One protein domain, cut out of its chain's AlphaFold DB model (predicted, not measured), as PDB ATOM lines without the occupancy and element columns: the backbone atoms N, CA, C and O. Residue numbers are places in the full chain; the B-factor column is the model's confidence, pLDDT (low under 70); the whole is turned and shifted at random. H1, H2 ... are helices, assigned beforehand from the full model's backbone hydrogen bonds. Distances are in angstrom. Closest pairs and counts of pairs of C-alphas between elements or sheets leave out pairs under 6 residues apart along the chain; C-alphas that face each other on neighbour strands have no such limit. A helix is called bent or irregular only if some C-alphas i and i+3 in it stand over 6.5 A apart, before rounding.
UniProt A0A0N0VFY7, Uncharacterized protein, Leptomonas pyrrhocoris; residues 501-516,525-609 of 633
ATOM      1  N   ASP A 501      44.146   6.498 -10.268       71.31
ATOM      2  CA  ASP A 501      43.039   7.209  -9.686       71.31
ATOM      3  C   ASP A 501      43.015   7.070  -8.148       71.31
ATOM      4  O   ASP A 501      43.124   5.956  -7.635       71.31
ATOM      5  N   ASP A 502      42.840   8.184  -7.420       72.00
ATOM      6  CA  ASP A 502      42.814   8.223  -5.945       72.00
ATOM      7  C   ASP A 502      41.853   7.182  -5.337       72.00
ATOM      8  O   ASP A 502      42.155   6.584  -4.305       72.00
ATOM      9  N   SER A 503      40.733   6.900  -6.011       83.62
ATOM     10  CA  SER A 503      39.743   5.907  -5.566       83.62
ATOM     11  C   SER A 503      40.321   4.499  -5.409       83.62
ATOM     12  O   SER A 503      39.811   3.704  -4.625       83.62
ATOM     13  N   LEU A 504      41.410   4.163  -6.102       83.38
ATOM     14  CA  LEU A 504      42.037   2.843  -6.027       83.38
ATOM     15  C   LEU A 504      42.755   2.580  -4.690       83.38
ATOM     16  O   LEU A 504      43.024   1.418  -4.364       83.38
ATOM     17  N   TYR A 505      43.022   3.628  -3.905       78.00
ATOM     18  CA  TYR A 505      43.604   3.529  -2.562       78.00
ATOM     19  C   TYR A 505      42.569   3.363  -1.455       78.00
ATOM     20  O   TYR A 505      42.946   3.007  -0.334       78.00
ATOM     21  N   ASP A 506      41.287   3.589  -1.752       86.56
ATOM     22  CA  ASP A 506      40.221   3.465  -0.766       86.56
ATOM     23  C   ASP A 506      40.256   2.077  -0.118       86.56
ATOM     24  O   ASP A 506      40.384   1.045  -0.780       86.56
ATOM     25  N   GLN A 507      40.154   2.056   1.206       86.56
ATOM     26  CA  GLN A 507      40.086   0.830   1.990       86.56
ATOM     27  C   GLN A 507      38.647   0.310   1.949       86.56
ATOM     28  O   GLN A 507      37.766   0.861   2.610       86.56
ATOM     29  N   VAL A 508      38.408  -0.754   1.184       88.56
ATOM     30  CA  VAL A 508      37.081  -1.350   0.997       88.56
ATOM     31  C   VAL A 508      36.985  -2.658   1.771       88.56
ATOM     32  O   VAL A 508      37.919  -3.462   1.809       88.56
ATOM     33  N   THR A 509      35.841  -2.879   2.406       87.31
ATOM     34  CA  THR A 509      35.489  -4.170   2.993       87.31
ATOM     35  C   THR A 509      34.882  -5.047   1.903       87.31
ATOM     36  O   THR A 509      33.703  -4.896   1.588       87.31
ATOM     37  N   ASP A 510      35.676  -5.947   1.320       81.06
ATOM     38  CA  ASP A 510      35.163  -6.973   0.407       81.06
ATOM     39  C   ASP A 510      35.410  -8.376   0.979       81.06
ATOM     40  O   ASP A 510      36.538  -8.875   1.087       81.06
ATOM     41  N   THR A 511      34.315  -9.020   1.377       79.81
ATOM     42  CA  THR A 511      34.313 -10.370   1.943       79.81
ATOM     43  C   THR A 511      34.636 -11.440   0.902       79.81
ATOM     44  O   THR A 511      35.059 -12.534   1.275       79.81
ATOM     45  N   ARG A 512      34.479 -11.147  -0.399       81.38
ATOM     46  CA  ARG A 512      34.760 -12.093  -1.493       81.38
ATOM     47  C   ARG A 512      36.259 -12.336  -1.658       81.38
ATOM     48  O   ARG A 512      36.683 -13.470  -1.848       81.38
ATOM     49  N   ILE A 513      37.065 -11.287  -1.506       78.69
ATOM     50  CA  ILE A 513      38.522 -11.324  -1.724       78.69
ATOM     51  C   ILE A 513      39.245 -11.995  -0.556       78.69
ATOM     52  O   ILE A 513      40.239 -12.695  -0.729       78.69
ATOM     53  N   THR A 514      38.757 -11.774   0.662       73.12
ATOM     54  CA  THR A 514      39.446 -12.198   1.889       73.12
ATOM     55  C   THR A 514      39.155 -13.652   2.267       73.12
ATOM     56  O   THR A 514      39.769 -14.171   3.200       73.12
ATOM     57  N   GLY A 515      38.237 -14.322   1.557       69.44
ATOM     58  CA  GLY A 515      37.922 -15.747   1.710       69.44
ATOM     59  C   GLY A 515      37.333 -16.144   3.070       69.44
ATOM     60  O   GLY A 515      37.019 -17.313   3.289       69.44
ATOM     61  N   ARG A 516      37.163 -15.193   4.001       67.19
ATOM     62  CA  ARG A 516      36.565 -15.426   5.317       67.19
ATOM     63  C   ARG A 516      35.054 -15.273   5.218       67.19
ATOM     64  O   ARG A 516      34.510 -14.189   5.408       67.19
ATOM     65  N   PRO A 525      38.720  -7.472   7.527       75.94
ATOM     66  CA  PRO A 525      39.941  -7.003   6.889       75.94
ATOM     67  C   PRO A 525      39.587  -6.061   5.735       75.94
ATOM     68  O   PRO A 525      38.899  -6.446   4.791       75.94
ATOM     69  N   LYS A 526      40.056  -4.817   5.832       83.56
ATOM     70  CA  LYS A 526      39.953  -3.838   4.755       83.56
ATOM     71  C   LYS A 526      41.084  -4.078   3.757       83.56
ATOM     72  O   LYS A 526      42.227  -4.319   4.151       83.56
ATOM     73  N   VAL A 527      40.757  -4.046   2.472       86.12
ATOM     74  CA  VAL A 527      41.715  -4.199   1.373       86.12
ATOM     75  C   VAL A 527      41.671  -2.966   0.483       86.12
ATOM     76  O   VAL A 527      40.647  -2.294   0.395       86.12
ATOM     77  N   ALA A 528      42.787  -2.647  -0.172       85.75
ATOM     78  CA  ALA A 528      42.817  -1.547  -1.131       85.75
ATOM     79  C   ALA A 528      41.867  -1.837  -2.302       85.75
ATOM     80  O   ALA A 528      41.866  -2.955  -2.829       85.75
ATOM     81  N   ARG A 529      41.113  -0.830  -2.751       92.06
ATOM     82  CA  ARG A 529      40.160  -0.936  -3.865       92.06
ATOM     83  C   ARG A 529      40.793  -1.482  -5.146       92.06
ATOM     84  O   ARG A 529      40.136  -2.215  -5.873       92.06
ATOM     85  N   ALA A 530      42.085  -1.257  -5.381       90.00
ATOM     86  CA  ALA A 530      42.821  -1.903  -6.470       90.00
ATOM     87  C   ALA A 530      42.735  -3.444  -6.479       90.00
ATOM     88  O   ALA A 530      42.637  -4.040  -7.549       90.00
ATOM     89  N   ARG A 531      42.728  -4.101  -5.309       90.00
ATOM     90  CA  ARG A 531      42.555  -5.564  -5.203       90.00
ATOM     91  C   ARG A 531      41.130  -6.002  -5.517       90.00
ATOM     92  O   ARG A 531      40.936  -7.078  -6.072       90.00
ATOM     93  N   GLN A 532      40.146  -5.167  -5.190       93.56
ATOM     94  CA  GLN A 532      38.764  -5.393  -5.601       93.56
ATOM     95  C   GLN A 532      38.628  -5.302  -7.115       93.56
ATOM     96  O   GLN A 532      38.072  -6.210  -7.716       93.56
ATOM     97  N   VAL A 533      39.221  -4.283  -7.737       94.94
ATOM     98  CA  VAL A 533      39.228  -4.143  -9.198       94.94
ATOM     99  C   VAL A 533      39.936  -5.318  -9.878       94.94
ATOM    100  O   VAL A 533      39.441  -5.813 -10.883       94.94
ATOM    101  N   GLU A 534      41.057  -5.805  -9.333       95.19
ATOM    102  CA  GLU A 534      41.714  -7.030  -9.817       95.19
ATOM    103  C   GLU A 534      40.754  -8.227  -9.779       95.19
ATOM    104  O   GLU A 534      40.602  -8.921 -10.780       95.19
ATOM    105  N   TYR A 535      40.077  -8.458  -8.652       94.75
ATOM    106  CA  TYR A 535      39.127  -9.562  -8.510       94.75
ATOM    107  C   TYR A 535      37.938  -9.427  -9.474       94.75
ATOM    108  O   TYR A 535      37.639 -10.357 -10.224       94.75
ATOM    109  N   GLU A 536      37.312  -8.251  -9.509       94.56
ATOM    110  CA  GLU A 536      36.201  -7.904 -10.398       94.56
ATOM    111  C   GLU A 536      36.579  -8.098 -11.872       94.56
ATOM    112  O   GLU A 536      35.805  -8.647 -12.658       94.56
ATOM    113  N   LYS A 537      37.797  -7.704 -12.259       95.75
ATOM    114  CA  LYS A 537      38.249  -7.802 -13.645       95.75
ATOM    115  C   LYS A 537      38.694  -9.207 -14.039       95.75
ATOM    116  O   LYS A 537      38.272  -9.701 -15.080       95.75
ATOM    117  N   VAL A 538      39.569  -9.818 -13.242       95.00
ATOM    118  CA  VAL A 538      40.280 -11.063 -13.579       95.00
ATOM    119  C   VAL A 538      39.478 -12.300 -13.177       95.00
ATOM    120  O   VAL A 538      39.509 -13.301 -13.887       95.00
ATOM    121  N   THR A 539      38.766 -12.248 -12.047       93.25
ATOM    122  CA  THR A 539      38.020 -13.401 -11.513       93.25
ATOM    123  C   THR A 539      36.545 -13.355 -11.899       93.25
ATOM    124  O   THR A 539      36.022 -14.350 -12.393       93.25
ATOM    125  N   GLU A 540      35.870 -12.217 -11.707       92.88
ATOM    126  CA  GLU A 540      34.449 -12.076 -12.071       92.88
ATOM    127  C   GLU A 540      34.246 -11.766 -13.565       92.88
ATOM    128  O   GLU A 540      33.162 -11.992 -14.100       92.88
ATOM    129  N   GLY A 541      35.283 -11.284 -14.260       94.12
ATOM    130  CA  GLY A 541      35.225 -11.001 -15.695       94.12
ATOM    131  C   GLY A 541      34.415  -9.753 -16.049       94.12
ATOM    132  O   GLY A 541      33.906  -9.651 -17.168       94.12
ATOM    133  N   LEU A 542      34.279  -8.798 -15.123       95.69
ATOM    134  CA  LEU A 542      33.519  -7.574 -15.358       95.69
ATOM    135  C   LEU A 542      34.105  -6.757 -16.522       95.69
ATOM    136  O   LEU A 542      35.318  -6.680 -16.771       95.69
ATOM    137  N   THR A 543      33.204  -6.129 -17.274       95.56
ATOM    138  CA  THR A 543      33.576  -5.236 -18.375       95.56
ATOM    139  C   THR A 543      34.185  -3.943 -17.832       95.56
ATOM    140  O   THR A 543      33.887  -3.514 -16.718       95.56
ATOM    141  N   LEU A 544      35.013  -3.274 -18.641       92.94
ATOM    142  CA  LEU A 544      35.643  -2.009 -18.242       92.94
ATOM    143  C   LEU A 544      34.587  -0.957 -17.856       92.94
ATOM    144  O   LEU A 544      34.725  -0.289 -16.840       92.94
ATOM    145  N   GLN A 545      33.478  -0.870 -18.596       94.12
ATOM    146  CA  GLN A 545      32.380   0.051 -18.282       94.12
ATOM    147  C   GLN A 545      31.737  -0.227 -16.916       94.12
ATOM    148  O   GLN A 545      31.427   0.718 -16.192       94.12
ATOM    149  N   GLN A 546      31.557  -1.501 -16.552       95.56
ATOM    150  CA  GLN A 546      31.020  -1.886 -15.244       95.56
ATOM    151  C   GLN A 546      31.978  -1.493 -14.122       95.56
ATOM    152  O   GLN A 546      31.528  -0.926 -13.136       95.56
ATOM    153  N   ILE A 547      33.283  -1.694 -14.309       95.25
ATOM    154  CA  ILE A 547      34.306  -1.292 -13.333       95.25
ATOM    155  C   ILE A 547      34.369   0.235 -13.190       95.25
ATOM    156  O   ILE A 547      34.442   0.766 -12.084       95.25
ATOM    157  N   GLY A 548      34.284   0.971 -14.302       90.88
ATOM    158  CA  GLY A 548      34.158   2.431 -14.265       90.88
ATOM    159  C   GLY A 548      32.919   2.872 -13.477       90.88
ATOM    160  O   GLY A 548      32.983   3.805 -12.678       90.88
ATOM    161  N   MET A 549      31.801   2.160 -13.627       93.81
ATOM    162  CA  MET A 549      30.585   2.436 -12.866       93.81
ATOM    163  C   MET A 549      30.732   2.095 -11.375       93.81
ATOM    164  O   MET A 549      30.317   2.894 -10.542       93.81
ATOM    165  N   THR A 550      31.334   0.959 -11.010       93.19
ATOM    166  CA  THR A 550      31.474   0.541  -9.600       93.19
ATOM    167  C   THR A 550      32.455   1.415  -8.829       93.19
ATOM    168  O   THR A 550      32.206   1.746  -7.670       93.19
ATOM    169  N   VAL A 551      33.553   1.824  -9.467       90.81
ATOM    170  CA  VAL A 551      34.612   2.607  -8.819       90.81
ATOM    171  C   VAL A 551      34.338   4.108  -8.885       90.81
ATOM    172  O   VAL A 551      34.611   4.824  -7.924       90.81
ATOM    173  N   LYS A 552      33.798   4.599 -10.008       88.88
ATOM    174  CA  LYS A 552      33.635   6.037 -10.278       88.88
ATOM    175  C   LYS A 552      32.212   6.517 -10.475       88.88
ATOM    176  O   LYS A 552      32.015   7.722 -10.606       88.88
ATOM    177  N   GLY A 553      31.231   5.623 -10.515       91.00
ATOM    178  CA  GLY A 553      29.857   5.993 -10.857       91.00
ATOM    179  C   GLY A 553      29.701   6.447 -12.311       91.00
ATOM    180  O   GLY A 553      28.709   7.091 -12.638       91.00
ATOM    181  N   VAL A 554      30.672   6.145 -13.185       87.50
ATOM    182  CA  VAL A 554      30.647   6.535 -14.600       87.50
ATOM    183  C   VAL A 554      30.845   5.302 -15.476       87.50
ATOM    184  O   VAL A 554      31.943   4.756 -15.557       87.50
ATOM    185  N   ALA A 555      29.800   4.891 -16.199       90.69
ATOM    186  CA  ALA A 555      29.892   3.833 -17.206       90.69
ATOM    187  C   ALA A 555      30.591   4.330 -18.480       90.69
ATOM    188  O   ALA A 555      29.971   4.571 -19.511       90.69
ATOM    189  N   SER A 556      31.910   4.478 -18.406       88.88
ATOM    190  CA  SER A 556      32.760   4.823 -19.540       88.88
ATOM    191  C   SER A 556      33.824   3.756 -19.723       88.88
ATOM    192  O   SER A 556      34.515   3.389 -18.776       88.88
ATOM    193  N   LEU A 557      34.015   3.323 -20.969       84.19
ATOM    194  CA  LEU A 557      35.050   2.351 -21.317       84.19
ATOM    195  C   LEU A 557      36.446   2.907 -21.009       84.19
ATOM    196  O   LEU A 557      37.226   2.223 -20.365       84.19
ATOM    197  N   VAL A 558      36.687   4.182 -21.346       79.50
ATOM    198  CA  VAL A 558      37.946   4.888 -21.055       79.50
ATOM    199  C   VAL A 558      38.214   4.962 -19.550       79.50
ATOM    200  O   VAL A 558      39.248   4.495 -19.101       79.50
ATOM    201  N   VAL A 559      37.277   5.483 -18.748       81.12
ATOM    202  CA  VAL A 559      37.416   5.531 -17.277       81.12
ATOM    203  C   VAL A 559      37.664   4.140 -16.687       81.12
ATOM    204  O   VAL A 559      38.553   3.967 -15.860       81.12
ATOM    205  N   GLY A 560      36.919   3.132 -17.138       87.94
ATOM    206  CA  GLY A 560      37.096   1.748 -16.715       87.94
ATOM    207  C   GLY A 560      38.473   1.178 -17.034       87.94
ATOM    208  O   GLY A 560      39.103   0.557 -16.181       87.94
ATOM    209  N   GLU A 561      38.954   1.414 -18.252       85.38
ATOM    210  CA  GLU A 561      40.305   1.065 -18.684       85.38
ATOM    211  C   GLU A 561      41.347   1.773 -17.821       85.38
ATOM    212  O   GLU A 561      42.272   1.131 -17.335       85.38
ATOM    213  N   GLN A 562      41.150   3.062 -17.533       83.19
ATOM    214  CA  GLN A 562      42.068   3.836 -16.708       83.19
ATOM    215  C   GLN A 562      42.197   3.270 -15.289       83.19
ATOM    216  O   GLN A 562      43.302   3.055 -14.787       83.19
ATOM    217  N   VAL A 563      41.052   2.966 -14.675       89.00
ATOM    218  CA  VAL A 563      40.946   2.334 -13.355       89.00
ATOM    219  C   VAL A 563      41.587   0.944 -13.366       89.00
ATOM    220  O   VAL A 563      42.330   0.611 -12.446       89.00
ATOM    221  N   CYS A 564      41.369   0.146 -14.415       90.88
ATOM    222  CA  CYS A 564      41.978  -1.178 -14.540       90.88
ATOM    223  C   CYS A 564      43.495  -1.109 -14.734       90.88
ATOM    224  O   CYS A 564      44.216  -1.851 -14.075       90.88
ATOM    225  N   MET A 565      44.000  -0.213 -15.587       85.19
ATOM    226  CA  MET A 565      45.441   0.003 -15.754       85.19
ATOM    227  C   MET A 565      46.079   0.441 -14.436       85.19
ATOM    228  O   MET A 565      47.115  -0.096 -14.041       85.19
ATOM    229  N   GLY A 566      45.427   1.356 -13.712       84.69
ATOM    230  CA  GLY A 566      45.886   1.803 -12.405       84.69
ATOM    231  C   GLY A 566      45.886   0.688 -11.354       84.69
ATOM    232  O   GLY A 566      46.880   0.499 -10.652       84.69
ATOM    233  N   ALA A 567      44.815  -0.104 -11.278       89.81
ATOM    234  CA  ALA A 567      44.718  -1.239 -10.365       89.81
ATOM    235  C   ALA A 567      45.791  -2.291 -10.670       89.81
ATOM    236  O   ALA A 567      46.521  -2.701  -9.766       89.81
ATOM    237  N   ARG A 568      45.942  -2.658 -11.949       88.69
ATOM    238  CA  ARG A 568      46.947  -3.604 -12.451       88.69
ATOM    239  C   ARG A 568      48.367  -3.170 -12.095       88.69
ATOM    240  O   ARG A 568      49.178  -3.995 -11.673       88.69
ATOM    241  N   TYR A 569      48.651  -1.874 -12.195       79.06
ATOM    242  CA  TYR A 569      49.916  -1.305 -11.744       79.06
ATOM    243  C   TYR A 569      50.090  -1.421 -10.219       79.06
ATOM    244  O   TYR A 569      51.129  -1.895  -9.757       79.06
ATOM    245  N   MET A 570      49.079  -1.056  -9.417       80.44
ATOM    246  CA  MET A 570      49.142  -1.140  -7.944       80.44
ATOM    247  C   MET A 570      49.389  -2.561  -7.432       80.44
ATOM    248  O   MET A 570      50.119  -2.749  -6.458       80.44
ATOM    249  N   VAL A 571      48.812  -3.569  -8.089       85.62
ATOM    250  CA  VAL A 571      49.002  -4.982  -7.726       85.62
ATOM    251  C   VAL A 571      50.277  -5.597  -8.320       85.62
ATOM    252  O   VAL A 571      50.542  -6.774  -8.087       85.62
ATOM    253  N   ARG A 572      51.100  -4.795  -9.016       81.12
ATOM    254  CA  ARG A 572      52.373  -5.175  -9.657       81.12
ATOM    255  C   ARG A 572      52.226  -6.234 -10.760       81.12
ATOM    256  O   ARG A 572      53.071  -7.115 -10.885       81.12
ATOM    257  N   GLN A 573      51.173  -6.137 -11.570       85.31
ATOM    258  CA  GLN A 573      50.870  -7.067 -12.672       85.31
ATOM    259  C   GLN A 573      51.082  -6.441 -14.060       85.31
ATOM    260  O   GLN A 573      50.361  -6.741 -15.008       85.31
ATOM    261  N   SER A 574      52.068  -5.556 -14.205       79.12
ATOM    262  CA  SER A 574      52.328  -4.813 -15.449       79.12
ATOM    263  C   SER A 574      53.011  -5.631 -16.555       79.12
ATOM    264  O   SER A 574      53.178  -5.129 -17.660       79.12
ATOM    265  N   THR A 575      53.443  -6.869 -16.286       77.88
ATOM    266  CA  THR A 575      54.142  -7.704 -17.278       77.88
ATOM    267  C   THR A 575      53.178  -8.333 -18.284       77.88
ATOM    268  O   THR A 575      51.981  -8.484 -18.015       77.88
ATOM    269  N   LYS A 576      53.722  -8.750 -19.438       83.88
ATOM    270  CA  LYS A 576      52.952  -9.361 -20.537       83.88
ATOM    271  C   LYS A 576      52.203 -10.632 -20.137       83.88
ATOM    272  O   LYS A 576      51.159 -10.939 -20.701       83.88
ATOM    273  N   ASP A 577      52.703 -11.339 -19.126       86.19
ATOM    274  CA  ASP A 577      52.107 -12.583 -18.624       86.19
ATOM    275  C   ASP A 577      50.673 -12.382 -18.107       86.19
ATOM    276  O   ASP A 577      49.869 -13.313 -18.104       86.19
ATOM    277  N   PHE A 578      50.331 -11.153 -17.708       89.12
ATOM    278  CA  PHE A 578      49.015 -10.800 -17.183       89.12
ATOM    279  C   PHE A 578      48.076 -10.191 -18.236       89.12
ATOM    280  O   PHE A 578      46.914  -9.936 -17.925       89.12
ATOM    281  N   ASP A 579      48.519  -9.980 -19.479       90.94
ATOM    282  CA  ASP A 579      47.691  -9.335 -20.512       90.94
ATOM    283  C   ASP A 579      46.442 -10.158 -20.840       90.94
ATOM    284  O   ASP A 579      45.349  -9.609 -20.968       90.94
ATOM    285  N   ALA A 580      46.580 -11.487 -20.889       91.88
ATOM    286  CA  ALA A 580      45.456 -12.389 -21.127       91.88
ATOM    287  C   ALA A 580      44.426 -12.354 -19.984       91.88
ATOM    288  O   ALA A 580      43.226 -12.398 -20.239       91.88
ATOM    289  N   ALA A 581      44.891 -12.242 -18.735       92.19
ATOM    290  CA  ALA A 581      44.037 -12.206 -17.551       92.19
ATOM    291  C   ALA A 581      43.260 -10.883 -17.432       92.19
ATOM    292  O   ALA A 581      42.097 -10.874 -17.039       92.19
ATOM    293  N   TRP A 582      43.889  -9.764 -17.798       92.56
ATOM    294  CA  TRP A 582      43.267  -8.438 -17.748       92.56
ATOM    295  C   TRP A 582      42.494  -8.077 -19.023       92.56
ATOM    296  O   TRP A 582      41.639  -7.191 -18.994       92.56
ATOM    297  N   GLY A 583      42.750  -8.772 -20.133       89.94
ATOM    298  CA  GLY A 583      42.054  -8.579 -21.405       89.94
ATOM    299  C   GLY A 583      42.465  -7.316 -22.167       89.94
ATOM    300  O   GLY A 583      41.731  -6.889 -23.054       89.94
ATOM    301  N   PHE A 584      43.602  -6.707 -21.822       86.56
ATOM    302  CA  PHE A 584      44.209  -5.591 -22.552       86.56
ATOM    303  C   PHE A 584      45.729  -5.574 -22.335       86.56
ATOM    304  O   PHE A 584      46.223  -6.032 -21.300       86.56
ATOM    305  N   HIS A 585      46.468  -5.039 -23.308       83.69
ATOM    306  CA  HIS A 585      47.917  -4.859 -23.213       83.69
ATOM    307  C   HIS A 585      48.258  -3.588 -22.431       83.69
ATOM    308  O   HIS A 585      47.638  -2.548 -22.638       83.69
ATOM    309  N   MET A 586      49.261  -3.658 -21.552       76.62
ATOM    310  CA  MET A 586      49.870  -2.460 -20.972       76.62
ATOM    311  C   MET A 586      51.151  -2.139 -21.758       76.62
ATOM    312  O   MET A 586      52.156  -2.836 -21.618       76.62
ATOM    313  N   ASP A 587      51.116  -1.104 -22.603       58.06
ATOM    314  CA  ASP A 587      52.241  -0.669 -23.453       58.06
ATOM    315  C   ASP A 587      53.353   0.041 -22.651       58.06
ATOM    316  O   ASP A 587      53.833   1.117 -23.014       58.06
ATOM    317  N   GLU A 588      53.822  -0.544 -21.546       55.41
ATOM    318  CA  GLU A 588      55.095  -0.125 -20.955       55.41
ATOM    319  C   GLU A 588      56.248  -0.678 -21.807       55.41
ATOM    320  O   GLU A 588      56.964  -1.609 -21.435       55.41
ATOM    321  N   VAL A 589      56.493  -0.056 -22.965       51.03
ATOM    322  CA  VAL A 589      57.854  -0.016 -23.512       51.03
ATOM    323  C   VAL A 589      58.628   0.929 -22.600       51.03
ATOM    324  O   VAL A 589      58.680   2.139 -22.823       51.03
ATOM    325  N   SER A 590      59.150   0.398 -21.495       45.34
ATOM    326  CA  SER A 590      59.972   1.161 -20.560       45.34
ATOM    327  C   SER A 590      61.229   1.665 -21.275       45.34
ATOM    328  O   SER A 590      62.268   1.016 -21.268       45.34
ATOM    329  N   ASN A 591      61.151   2.863 -21.855       48.00
ATOM    330  CA  ASN A 591      62.313   3.661 -22.257       48.00
ATOM    331  C   ASN A 591      63.009   4.289 -21.037       48.00
ATOM    332  O   ASN A 591      63.998   5.013 -21.184       48.00
ATOM    333  N   ALA A 592      62.476   4.067 -19.829       47.56
ATOM    334  CA  ALA A 592      63.173   4.420 -18.612       47.56
ATOM    335  C   ALA A 592      64.467   3.589 -18.550       47.56
ATOM    336  O   ALA A 592      64.409   2.375 -18.763       47.56
ATOM    337  N   PRO A 593      65.625   4.227 -18.294       53.38
ATOM    338  CA  PRO A 593      66.869   3.501 -18.098       53.38
ATOM    339  C   PRO A 593      66.628   2.444 -17.024       53.38
ATOM    340  O   PRO A 593      66.112   2.764 -15.950       53.38
ATOM    341  N   THR A 594      66.960   1.196 -17.343       59.84
ATOM    342  CA  THR A 594      66.841   0.089 -16.392       59.84
ATOM    343  C   THR A 594      67.646   0.405 -15.128       59.84
ATOM    344  O   THR A 594      68.536   1.260 -15.142       59.84
ATOM    345  N   GLU A 595      67.360  -0.264 -14.012       54.28
ATOM    346  CA  GLU A 595      68.141  -0.073 -12.781       54.28
ATOM    347  C   GLU A 595      69.648  -0.274 -13.034       54.28
ATOM    348  O   GLU A 595      70.474   0.488 -12.534       54.28
ATOM    349  N   GLU A 596      70.003  -1.195 -13.932       62.22
ATOM    350  CA  GLU A 596      71.371  -1.400 -14.413       62.22
ATOM    351  C   GLU A 596      71.929  -0.196 -15.197       62.22
ATOM    352  O   GLU A 596      73.100   0.162 -15.042       62.22
ATOM    353  N   ASP A 597      71.115   0.475 -16.015       67.06
ATOM    354  CA  ASP A 597      71.508   1.686 -16.749       67.06
ATOM    355  C   ASP A 597      71.687   2.892 -15.819       67.06
ATOM    356  O   ASP A 597      72.592   3.713 -16.019       67.06
ATOM    357  N   LEU A 598      70.854   2.999 -14.781       64.44
ATOM    358  CA  LEU A 598      70.999   3.992 -13.717       64.44
ATOM    359  C   LEU A 598      72.262   3.725 -12.895       64.44
ATOM    360  O   LEU A 598      73.066   4.642 -12.721       64.44
ATOM    361  N   GLN A 599      72.513   2.479 -12.487       65.31
ATOM    362  CA  GLN A 599      73.744   2.084 -11.796       65.31
ATOM    363  C   GLN A 599      74.988   2.347 -12.659       65.31
ATOM    364  O   GLN A 599      75.971   2.899 -12.162       65.31
ATOM    365  N   LYS A 600      74.943   2.078 -13.973       80.75
ATOM    366  CA  LYS A 600      76.021   2.436 -14.917       80.75
ATOM    367  C   LYS A 600      76.235   3.946 -15.021       80.75
ATOM    368  O   LYS A 600      77.383   4.393 -15.086       80.75
ATOM    369  N   LYS A 601      75.169   4.753 -15.045       77.56
ATOM    370  CA  LYS A 601      75.275   6.225 -15.058       77.56
ATOM    371  C   LYS A 601      75.847   6.765 -13.748       77.56
ATOM    372  O   LYS A 601      76.725   7.626 -13.799       77.56
ATOM    373  N   VAL A 602      75.419   6.235 -12.603       73.19
ATOM    374  CA  VAL A 602      75.958   6.585 -11.279       73.19
ATOM    375  C   VAL A 602      77.431   6.189 -11.179       73.19
ATOM    376  O   VAL A 602      78.248   7.013 -10.778       73.19
ATOM    377  N   ALA A 603      77.810   4.993 -11.637       84.44
ATOM    378  CA  ALA A 603      79.204   4.557 -11.687       84.44
ATOM    379  C   ALA A 603      80.062   5.462 -12.591       84.44
ATOM    380  O   ALA A 603      81.168   5.842 -12.206       84.44
ATOM    381  N   LYS A 604      79.544   5.886 -13.755       88.69
ATOM    382  CA  LYS A 604      80.218   6.858 -14.637       88.69
ATOM    383  C   LYS A 604      80.371   8.235 -13.987       88.69
ATOM    384  O   LYS A 604      81.435   8.840 -14.109       88.69
ATOM    385  N   LEU A 605      79.347   8.732 -13.294       80.62
ATOM    386  CA  LEU A 605      79.416  10.001 -12.562       80.62
ATOM    387  C   LEU A 605      80.400   9.925 -11.392       80.62
ATOM    388  O   LEU A 605      81.216  10.828 -11.236       80.62
ATOM    389  N   ALA A 606      80.391   8.831 -10.630       79.38
ATOM    390  CA  ALA A 606      81.341   8.588  -9.550       79.38
ATOM    391  C   ALA A 606      82.784   8.491 -10.071       79.38
ATOM    392  O   ALA A 606      83.689   9.075  -9.479       79.38
ATOM    393  N   ALA A 607      83.008   7.820 -11.205       87.62
ATOM    394  CA  ALA A 607      84.314   7.768 -11.860       87.62
ATOM    395  C   ALA A 607      84.767   9.153 -12.356       87.62
ATOM    396  O   ALA A 607      85.919   9.528 -12.150       87.62
ATOM    397  N   LYS A 608      83.859   9.947 -12.940       88.94
ATOM    398  CA  LYS A 608      84.138  11.322 -13.387       88.94
ATOM    399  C   LYS A 608      84.455  12.255 -12.213       88.94
ATOM    400  O   LYS A 608      85.392  13.041 -12.309       88.94
ATOM    401  N   ALA A 609      83.728  12.137 -11.103       78.38
ATOM    402  CA  ALA A 609      83.982  12.895  -9.880       78.38
ATOM    403  C   ALA A 609      85.325  12.509  -9.242       78.38
ATOM    404  O   ALA A 609      86.091  13.393  -8.862       78.38
TER     405      ALA A 609
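This is residues 501 to 516 and 525 to 609 of the 633 residues of an uncharacterized protein of Leptomonas pyrrhocoris (UniProt A0A0N0VFY7). A small body of crossed helices has one long arm: H2 and H3 form a helical hairpin, H4 crosses both, short H1 packs at one end of H2 and H5 at its other end, and a long link leads away to H6, whose residues 595 to 600 and 602 to 609 stick out free. The printed part has 101 residues with six named helices, H1 to H6 in chain order, and no named strand; the class is all helix. The whole is loose, with a radius of gyration of the C-alphas of 17.7 A, and elongated, spanning 55 by 29 by 24 A, the arm making much of the length.

The longest helix, H6, is residues 595 to 609, 20.7 A from first to last C-alpha, ending at C-alpha 609 (83.982, 12.895, -9.880). H4, residues 557 to 570, measures 19.7 A. H2, residues 529 to 539, measures 14.8 A and begins at C-alpha 529 (40.160, -0.936, -3.865). H3 is residues 544 to 552, 11.5 A; H5 is residues 576 to 582, 10.1 A. H1, residues 502 to 505, measures 5.8 A and begins at C-alpha 502 (42.814, 8.223, -5.945). H5 is irregular: C-alphas 577 and 580 are 7.1 A apart.

H6 touches no helix. H2 is the hub, touching four helices. H2 and H3 are a hairpin at a shallow tilt of 23 degrees, opposite ways; their closest C-alphas, of Val 533 and Ile 547, are 7.0 A apart. H2 touches H4, the closest C-alphas being those of Ala 530 and Ala 567, 4.4 A; at 73 degrees they are only just about perpendicular. H3 and H4 touch about perpendicular, at 73 degrees, the closest C-alphas being those of Gly 548 and Gly 560, 3.9 A. H1 touches H2, C-alphas of Leu 504 and Arg 529 being closest, 4.7 A. H1 and H4 only just touch, with 3 pairs of C-alphas within 8 A, the closest Leu 504 and Ala 567, 6.5 A; H4 does so with residues 563 to 567 alone. H2 and H5 only just touch, with 3 pairs within 8 A, the closest C-alphas being those of Val 538 and Ala 581, 5.6 A. H4 and H5 are near each other. Every O i to N i+4 pair is within hydrogen-bond range in H2, H3, H4 and H6; in H5 it is 1 of 3, beside 3 of 4 O i to N i+3 pairs, and H1 is too short for an i+4 pair.

The C-alphas farthest apart, of Arg 516 and Lys 608, are 57.7 A apart. Residues 517 to 524 are not printed; C-alphas 516 and 525 are 9.2 A apart across this cut. The link from H5 to H6 is long, 12 residues. Residues 515 to 516 and 587 to 599 have pLDDT under 70; the mean of the printed part is 82.3.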